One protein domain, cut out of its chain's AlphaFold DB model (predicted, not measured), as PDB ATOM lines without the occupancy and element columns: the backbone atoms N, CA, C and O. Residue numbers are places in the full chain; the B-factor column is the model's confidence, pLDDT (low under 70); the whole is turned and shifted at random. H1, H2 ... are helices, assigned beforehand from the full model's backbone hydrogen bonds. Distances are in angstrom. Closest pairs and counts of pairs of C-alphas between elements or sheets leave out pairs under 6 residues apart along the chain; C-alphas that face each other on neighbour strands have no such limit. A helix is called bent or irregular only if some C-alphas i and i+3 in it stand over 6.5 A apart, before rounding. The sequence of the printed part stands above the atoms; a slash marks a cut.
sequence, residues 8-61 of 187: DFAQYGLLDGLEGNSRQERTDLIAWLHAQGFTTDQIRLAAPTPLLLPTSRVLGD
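Overview. This is residues 8 to 61 of the 187 residues of the protein "Ad_Cy_reg domain-containing protein" of Mycolicibacterium insubricum (UniProt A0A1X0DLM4). The long helix H2 and the shorter H4 run the same way, one after the other along the longest axis but stepped sideways, and together they make an elongated body. The short helix H3 is set crosswise on one side where H2 gives way to H4, and the single-turn H1 is near H2 on that same side. The printed part has 54 residues with four named helices, H1 to H4 in chain order, and no named strand; the class is all helix. The whole is compact, with a radius of gyration of the C-alphas of 10.9 A and spans of 34 by 19 by 19 A.

Along the chain. H2, the longest helix, holds residues 20 to 35 and is 23.2 A long, from C-alpha 20 at (501.686, 290.036, 377.551) to C-alpha 35 at (499.091, 273.464, 393.549). H4, residues 50 to 58, is 14.3 A long and ends with C-alpha 58 at (495.745, 281.692, 407.492). It is irregular: C-alphas 51 and 54 are 7.4 A apart. H3 holds residues 40 to 45, 8.7 A, and H1 residues 8 to 11, 5.3 A.

Arrangement. H2 only just touches H3, with 3 pairs of C-alphas within 8 A and with residues 30 to 34 of H2 alone; the closest C-alphas, of Ile 30 and Ile 43, are 7.5 A apart. These two run opposite ways at a steep tilt of 66 degrees. H2 and H4 are close but not clearly touching, Leu 29 to Leu 51 being the closest C-alphas at 7.2 A, with a shallow tilt of 27 degrees, the same way. H3 and H4 touch only at the corner, and only just, with 3 pairs of C-alphas within 8 A; the closest C-alphas, of Ile 43 and Pro 50, are 5.8 A apart, and the lines are about perpendicular at 88 degrees. H1 is close to H2 but not clearly touching, at 7.6 A between the closest C-alphas, of Phe 9 and Thr 27. H1 is apart from H4, and only just apart from H3, at 8.2 A. In H2 and H3 every O i to N i+4 pair is within hydrogen-bond range, in H4 3 of 5, and H1 is too short for such a pair.

Size, cuts and confidence. The C-alphas farthest apart, of Gly 20 and Gly 60, are 34.6 A from each other. The printed part has no cut; the links H2 to H3 and H3 to H4 are tight, and H1 to H2 is short. The mean pLDDT of the printed part is 87.5, and no printed residue is under 70.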
ATOM      1  N   ASP A   8     492.192 276.831 379.484       81.69
ATOM      2  CA  ASP A   8     491.245 276.503 380.556       81.69
ATOM      3  C   ASP A   8     491.002 277.717 381.473       81.69
ATOM      4  O   ASP A   8     489.858 278.062 381.760       81.69
ATOM      5  N   PHE A   9     492.052 278.424 381.912       85.75
ATOM      6  CA  PHE A   9     491.901 279.599 382.786       85.75
ATOM      7  C   PHE A   9     491.204 280.773 382.090       85.75
ATOM      8  O   PHE A   9     490.427 281.495 382.725       85.75
ATOM      9  N   ALA A  10     491.461 280.959 380.794       82.38
ATOM     10  CA  ALA A  10     490.809 281.978 379.983       82.38
ATOM     11  C   ALA A  10     489.299 281.731 379.861       82.38
ATOM     12  O   ALA A  10     488.521 282.678 379.945       82.38
ATOM     13  N   GLN A  11     488.868 280.470 379.745       84.94
ATOM     14  CA  GLN A  11     487.445 280.118 379.697       84.94
ATOM     15  C   GLN A  11     486.682 280.566 380.957       84.94
ATOM     16  O   GLN A  11     485.499 280.899 380.877       84.94
ATOM     17  N   TYR A  12     487.349 280.601 382.112       83.12
ATOM     18  CA  TYR A  12     486.767 281.049 383.381       83.12
ATOM     19  C   TYR A  12     486.910 282.558 383.634       83.12
ATOM     20  O   TYR A  12     486.638 283.011 384.748       83.12
ATOM     21  N   GLY A  13     487.360 283.331 382.641       85.94
ATOM     22  CA  GLY A  13     487.542 284.782 382.738       85.94
ATOM     23  C   GLY A  13     488.670 285.221 383.680       85.94
ATOM     24  O   GLY A  13     488.823 286.403 383.982       85.94
ATOM     25  N   LEU A  14     489.504 284.293 384.164       87.62
ATOM     26  CA  LEU A  14     490.546 284.586 385.163       87.62
ATOM     27  C   LEU A  14     491.708 285.429 384.612       87.62
ATOM     28  O   LEU A  14     492.506 285.986 385.379       87.62
ATOM     29  N   LEU A  15     491.801 285.497 383.285       90.19
ATOM     30  CA  LEU A  15     492.827 286.211 382.530       90.19
ATOM     31  C   LEU A  15     492.246 287.396 381.736       90.19
ATOM     32  O   LEU A  15     492.949 287.966 380.897       90.19
ATOM     33  N   ASP A  16     490.981 287.755 381.963       87.31
ATOM     34  CA  ASP A  16     490.309 288.820 381.219       87.31
ATOM     35  C   ASP A  16     490.961 290.181 381.485       87.31
ATOM     36  O   ASP A  16     491.324 290.524 382.612       87.31
ATOM     37  N   GLY A  17     491.148 290.964 380.419       87.12
ATOM     38  CA  GLY A  17     491.792 292.278 380.490       87.12
ATOM     39  C   GLY A  17     493.309 292.255 380.729       87.12
ATOM     40  O   GLY A  17     493.893 293.319 380.931       87.12
ATOM     41  N   LEU A  18     493.959 291.082 380.703       89.00
ATOM     42  CA  LEU A  18     495.413 290.944 380.838       89.00
ATOM     43  C   LEU A  18     496.072 290.527 379.520       89.00
ATOM     44  O   LEU A  18     495.661 289.561 378.874       89.00
ATOM     45  N   GLU A  19     497.168 291.209 379.181       88.81
ATOM     46  CA  GLU A  19     497.979 290.954 377.989       88.81
ATOM     47  C   GLU A  19     499.469 290.802 378.341       88.81
ATOM     48  O   GLU A  19     499.934 291.265 379.388       88.81
ATOM     49  N   GLY A  20     500.229 290.153 377.452       90.81
ATOM     50  CA  GLY A  20     501.686 290.036 377.551       90.81
ATOM     51  C   GLY A  20     502.172 289.444 378.880       90.81
ATOM     52  O   GLY A  20     501.654 288.432 379.349       90.81
ATOM     53  N   ASN A  21     503.171 290.087 379.494       90.69
ATOM     54  CA  ASN A  21     503.795 289.603 380.732       90.69
ATOM     55  C   ASN A  21     502.802 289.497 381.895       90.69
ATOM     56  O   ASN A  21     502.827 288.504 382.611       90.69
ATOM     57  N   SER A  22     501.886 290.459 382.051       88.44
ATOM     58  CA  SER A  22     500.889 290.431 383.131       88.44
ATOM     59  C   SER A  22     499.954 289.225 383.022       88.44
ATOM     60  O   SER A  22     499.532 288.670 384.036       88.44
ATOM     61  N   ARG A  23     499.639 288.800 381.790       91.31
ATOM     62  CA  ARG A  23     498.859 287.583 381.544       91.31
ATOM     63  C   ARG A  23     499.641 286.341 381.963       91.31
ATOM     64  O   ARG A  23     499.099 285.519 382.692       91.31
ATOM     65  N   GLN A  24     500.913 286.246 381.575       89.88
ATOM     66  CA  GLN A  24     501.774 285.125 381.958       89.88
ATOM     67  C   GLN A  24     501.966 285.040 383.478       89.88
ATOM     68  O   GLN A  24     501.792 283.973 384.059       89.88
ATOM     69  N   GLU A  25     502.253 286.164 384.137       90.50
ATOM     70  CA  GLU A  25     502.397 286.234 385.595       90.50
ATOM     71  C   GLU A  25     501.112 285.793 386.311       90.50
ATOM     72  O   GLU A  25     501.165 285.069 387.309       90.50
ATOM     73  N   ARG A  26     499.940 286.180 385.788       92.56
ATOM     74  CA  ARG A  26     498.654 285.719 386.322       92.56
ATOM     75  C   ARG A  26     498.453 284.218 386.105       92.56
ATOM     76  O   ARG A  26     497.996 283.555 387.033       92.56
ATOM     77  N   THR A  27     498.800 283.682 384.939       93.12
ATOM     78  CA  THR A  27     498.738 282.239 384.655       93.12
ATOM     79  C   THR A  27     499.608 281.444 385.630       93.12
ATOM     80  O   THR A  27     499.137 280.466 386.215       93.12
ATOM     81  N   ASP A  28     500.838 281.897 385.877       92.56
ATOM     82  CA  ASP A  28     501.768 281.246 386.806       92.56
ATOM     83  C   ASP A  28     501.242 281.291 388.252       92.56
ATOM     84  O   ASP A  28     501.311 280.294 388.979       92.56
ATOM     85  N   LEU A  29     500.646 282.418 388.662       93.31
ATOM     86  CA  LEU A  29     499.994 282.556 389.967       93.31
ATOM     87  C   LEU A  29     498.817 281.584 390.129       93.31
ATOM     88  O   LEU A  29     498.716 280.919 391.160       93.31
ATOM     89  N   ILE A  30     497.933 281.485 389.132       93.94
ATOM     90  CA  ILE A  30     496.771 280.582 389.170       93.94
ATOM     91  C   ILE A  30     497.237 279.124 389.258       93.94
ATOM     92  O   ILE A  30     496.732 278.363 390.087       93.94
ATOM     93  N   ALA A  31     498.250 278.741 388.476       92.62
ATOM     94  CA  ALA A  31     498.837 277.407 388.541       92.62
ATOM     95  C   ALA A  31     499.426 277.099 389.931       92.62
ATOM     96  O   ALA A  31     499.202 276.015 390.477       92.62
ATOM     97  N   TRP A  32     500.130 278.060 390.540       94.38
ATOM     98  CA  TRP A  32     500.638 277.913 391.904       94.38
ATOM     99  C   TRP A  32     499.505 277.786 392.936       94.38
ATOM    100  O   TRP A  32     499.573 276.910 393.798       94.38
ATOM    101  N   LEU A  33     498.433 278.578 392.826       93.38
ATOM    102  CA  LEU A  33     497.262 278.495 393.712       93.38
ATOM    103  C   LEU A  33     496.565 277.131 393.616       93.38
ATOM    104  O   LEU A  33     496.224 276.541 394.643       93.38
ATOM    105  N   HIS A  34     496.423 276.574 392.414       93.06
ATOM    106  CA  HIS A  34     495.927 275.207 392.247       93.06
ATOM    107  C   HIS A  34     496.826 274.176 392.932       93.06
ATOM    108  O   HIS A  34     496.322 273.283 393.614       93.06
ATOM    109  N   ALA A  35     498.150 274.326 392.835       92.25
ATOM    110  CA  ALA A  35     499.091 273.464 393.549       92.25
ATOM    111  C   ALA A  35     498.981 273.594 395.083       92.25
ATOM    112  O   ALA A  35     499.285 272.641 395.797       92.25
ATOM    113  N   GLN A  36     498.506 274.736 395.600       90.44
ATOM    114  CA  GLN A  36     498.170 274.936 397.020       90.44
ATOM    115  C   GLN A  36     496.756 274.442 397.398       90.44
ATOM    116  O   GLN A  36     496.304 274.643 398.530       90.44
ATOM    117  N   GLY A  37     496.033 273.806 396.470       90.69
ATOM    118  CA  GLY A  37     494.708 273.233 396.707       90.69
ATOM    119  C   GLY A  37     493.554 274.236 396.653       90.69
ATOM    120  O   GLY A  37     492.511 273.977 397.251       90.69
ATOM    121  N   PHE A  38     493.719 275.384 395.990       90.56
ATOM    122  CA  PHE A  38     492.597 276.282 395.693       90.56
ATOM    123  C   PHE A  38     491.847 275.828 394.431       90.56
ATOM    124  O   PHE A  38     492.460 275.430 393.434       90.56
ATOM    125  N   THR A  39     490.516 275.882 394.465       90.00
ATOM    126  CA  THR A  39     489.663 275.556 393.309       90.00
ATOM    127  C   THR A  39     489.530 276.751 392.364       90.00
ATOM    128  O   THR A  39     489.717 277.899 392.763       90.00
ATOM    129  N   THR A  40     489.168 276.500 391.105       90.38
ATOM    130  CA  THR A  40     488.954 277.566 390.110       90.38
ATOM    131  C   THR A  40     487.884 278.558 390.564       90.38
ATOM    132  O   THR A  40     488.061 279.764 390.407       90.38
ATOM    133  N   ASP A  41     486.810 278.069 391.189       88.00
ATOM    134  CA  ASP A  41     485.747 278.924 391.724       88.00
ATOM    135  C   ASP A  41     486.245 279.813 392.873       88.00
ATOM    136  O   ASP A  41     485.941 281.003 392.884       88.00
ATOM    137  N   GLN A  42     487.073 279.288 393.787       88.44
ATOM    138  CA  GLN A  42     487.691 280.093 394.853       88.44
ATOM    139  C   GLN A  42     488.579 281.204 394.278       88.44
ATOM    140  O   GLN A  42     488.545 282.341 394.745       88.44
ATOM    141  N   ILE A  43     489.356 280.896 393.237       90.75
ATOM    142  CA  ILE A  43     490.225 281.871 392.564       90.75
ATOM    143  C   ILE A  43     489.393 282.941 391.844       90.75
ATOM    144  O   ILE A  43     489.738 284.121 391.916       90.75
ATOM    145  N   ARG A  44     488.283 282.551 391.202       89.06
ATOM    146  CA  ARG A  44     487.355 283.480 390.540       89.06
ATOM    147  C   ARG A  44     486.699 284.427 391.541       89.06
ATOM    148  O   ARG A  44     486.676 285.627 391.299       89.06
ATOM    149  N   LEU A  45     486.214 283.905 392.667       86.38
ATOM    150  CA  LEU A  45     485.550 284.699 393.708       86.38
ATOM    151  C   LEU A  45     486.503 285.666 394.427       86.38
ATOM    152  O   LEU A  45     486.065 286.695 394.926       86.38
ATOM    153  N   ALA A  46     487.805 285.372 394.455       84.50
ATOM    154  CA  ALA A  46     488.822 286.260 395.020       84.50
ATOM    155  C   ALA A  46     489.395 287.288 394.026       84.50
ATOM    156  O   ALA A  46     490.290 288.066 394.381       84.50
ATOM    157  N   ALA A  47     488.936 287.293 392.772       77.00
ATOM    158  CA  ALA A  47     489.336 288.304 391.803       77.00
ATOM    159  C   ALA A  47     488.853 289.703 392.253       77.00
ATOM    160  O   ALA A  47     487.766 289.829 392.811       77.00
ATOM    161  N   PRO A  48     489.644 290.773 392.035       71.69
ATOM    162  CA  PRO A  48     490.860 290.837 391.220       71.69
ATOM    163  C   PRO A  48     492.172 290.521 391.963       71.69
ATOM    164  O   PRO A  48     493.238 290.623 391.351       71.69
ATOM    165  N   THR A  49     492.137 290.138 393.245       81.00
ATOM    166  CA  THR A  49     493.333 289.960 394.100       81.00
ATOM    167  C   THR A  49     493.578 288.508 394.551       81.00
ATOM    168  O   THR A  49     493.766 288.265 395.746       81.00
ATOM    169  N   PRO A  50     493.671 287.526 393.630       86.44
ATOM    170  CA  PRO A  50     493.839 286.116 393.995       86.44
ATOM    171  C   PRO A  50     495.174 285.825 394.700       86.44
ATOM    172  O   PRO A  50     495.306 284.811 395.379       86.44
ATOM    173  N   LEU A  51     496.155 286.732 394.604       89.00
ATOM    174  CA  LEU A  51     497.441 286.638 395.304       89.00
ATOM    175  C   LEU A  51     497.289 286.514 396.830       89.00
ATOM    176  O   LEU A  51     498.146 285.917 397.476       89.00
ATOM    177  N   LEU A  52     496.222 287.075 397.409       87.19
ATOM    178  CA  LEU A  52     496.026 287.110 398.862       87.19
ATOM    179  C   LEU A  52     495.256 285.903 399.417       87.19
ATOM    180  O   LEU A  52     495.199 285.752 400.635       87.19
ATOM    181  N   LEU A  53     494.739 285.010 398.564       88.62
ATOM    182  CA  LEU A  53     494.009 283.805 398.981       88.62
ATOM    183  C   LEU A  53     494.739 282.945 400.036       88.62
ATOM    184  O   LEU A  53     494.108 282.549 401.019       88.62
ATOM    185  N   PRO A  54     496.054 282.666 399.912       88.62
ATOM    186  CA  PRO A  54     496.784 281.917 400.934       88.62
ATOM    187  C   PRO A  54     496.804 282.627 402.289       88.62
ATOM    188  O   PRO A  54     496.689 281.979 403.325       88.62
ATOM    189  N   THR A  55     496.928 283.954 402.281       84.88
ATOM    190  CA  THR A  55     496.924 284.768 403.499       84.88
ATOM    191  C   THR A  55     495.547 284.755 404.151       84.88
ATOM    192  O   THR A  55     495.463 284.552 405.360       84.88
ATOM    193  N   SER A  56     494.474 284.899 403.366       82.62
ATOM    194  CA  SER A  56     493.100 284.784 403.868       82.62
ATOM    195  C   SER A  56     492.887 283.448 404.573       82.62
ATOM    196  O   SER A  56     492.371 283.420 405.690       82.62
ATOM    197  N   ARG A  57     493.380 282.345 403.990       83.88
ATOM    198  CA  ARG A  57     493.281 281.013 404.601       83.88
ATOM    199  C   ARG A  57     493.943 280.934 405.978       83.88
ATOM    200  O   ARG A  57     493.392 280.325 406.889       83.88
ATOM    201  N   VAL A  58     495.082 281.601 406.174       85.06
ATOM    202  CA  VAL A  58     495.745 281.692 407.492       85.06
ATOM    203  C   VAL A  58     494.907 282.480 408.508       85.06
ATOM    204  O   VAL A  58     494.960 282.185 409.700       85.06
ATOM    205  N   LEU A  59     494.113 283.453 408.057       79.81
ATOM    206  CA  LEU A  59     493.234 284.268 408.904       79.81
ATOM    207  C   LEU A  59     491.902 283.579 409.257       79.81
ATOM    208  O   LEU A  59     491.070 284.186 409.930       79.81
ATOM    209  N   GLY A  60     491.710 282.316 408.860       72.50
ATOM    210  CA  GLY A  60     490.509 281.527 409.157       72.50
ATOM    211  C   GLY A  60     489.523 281.406 407.993       72.50
ATOM    212  O   GLY A  60     488.399 280.944 408.193       72.50
ATOM    213  N   ASP A  61     489.920 281.806 406.782       80.44
ATOM    214  CA  ASP A  61     489.152 281.548 405.564       80.44
ATOM    215  C   ASP A  61     489.324 280.083 405.109       80.44
ATOM    216  O   ASP A  61     490.294 279.700 404.455       80.44
TER     217      ASP A  61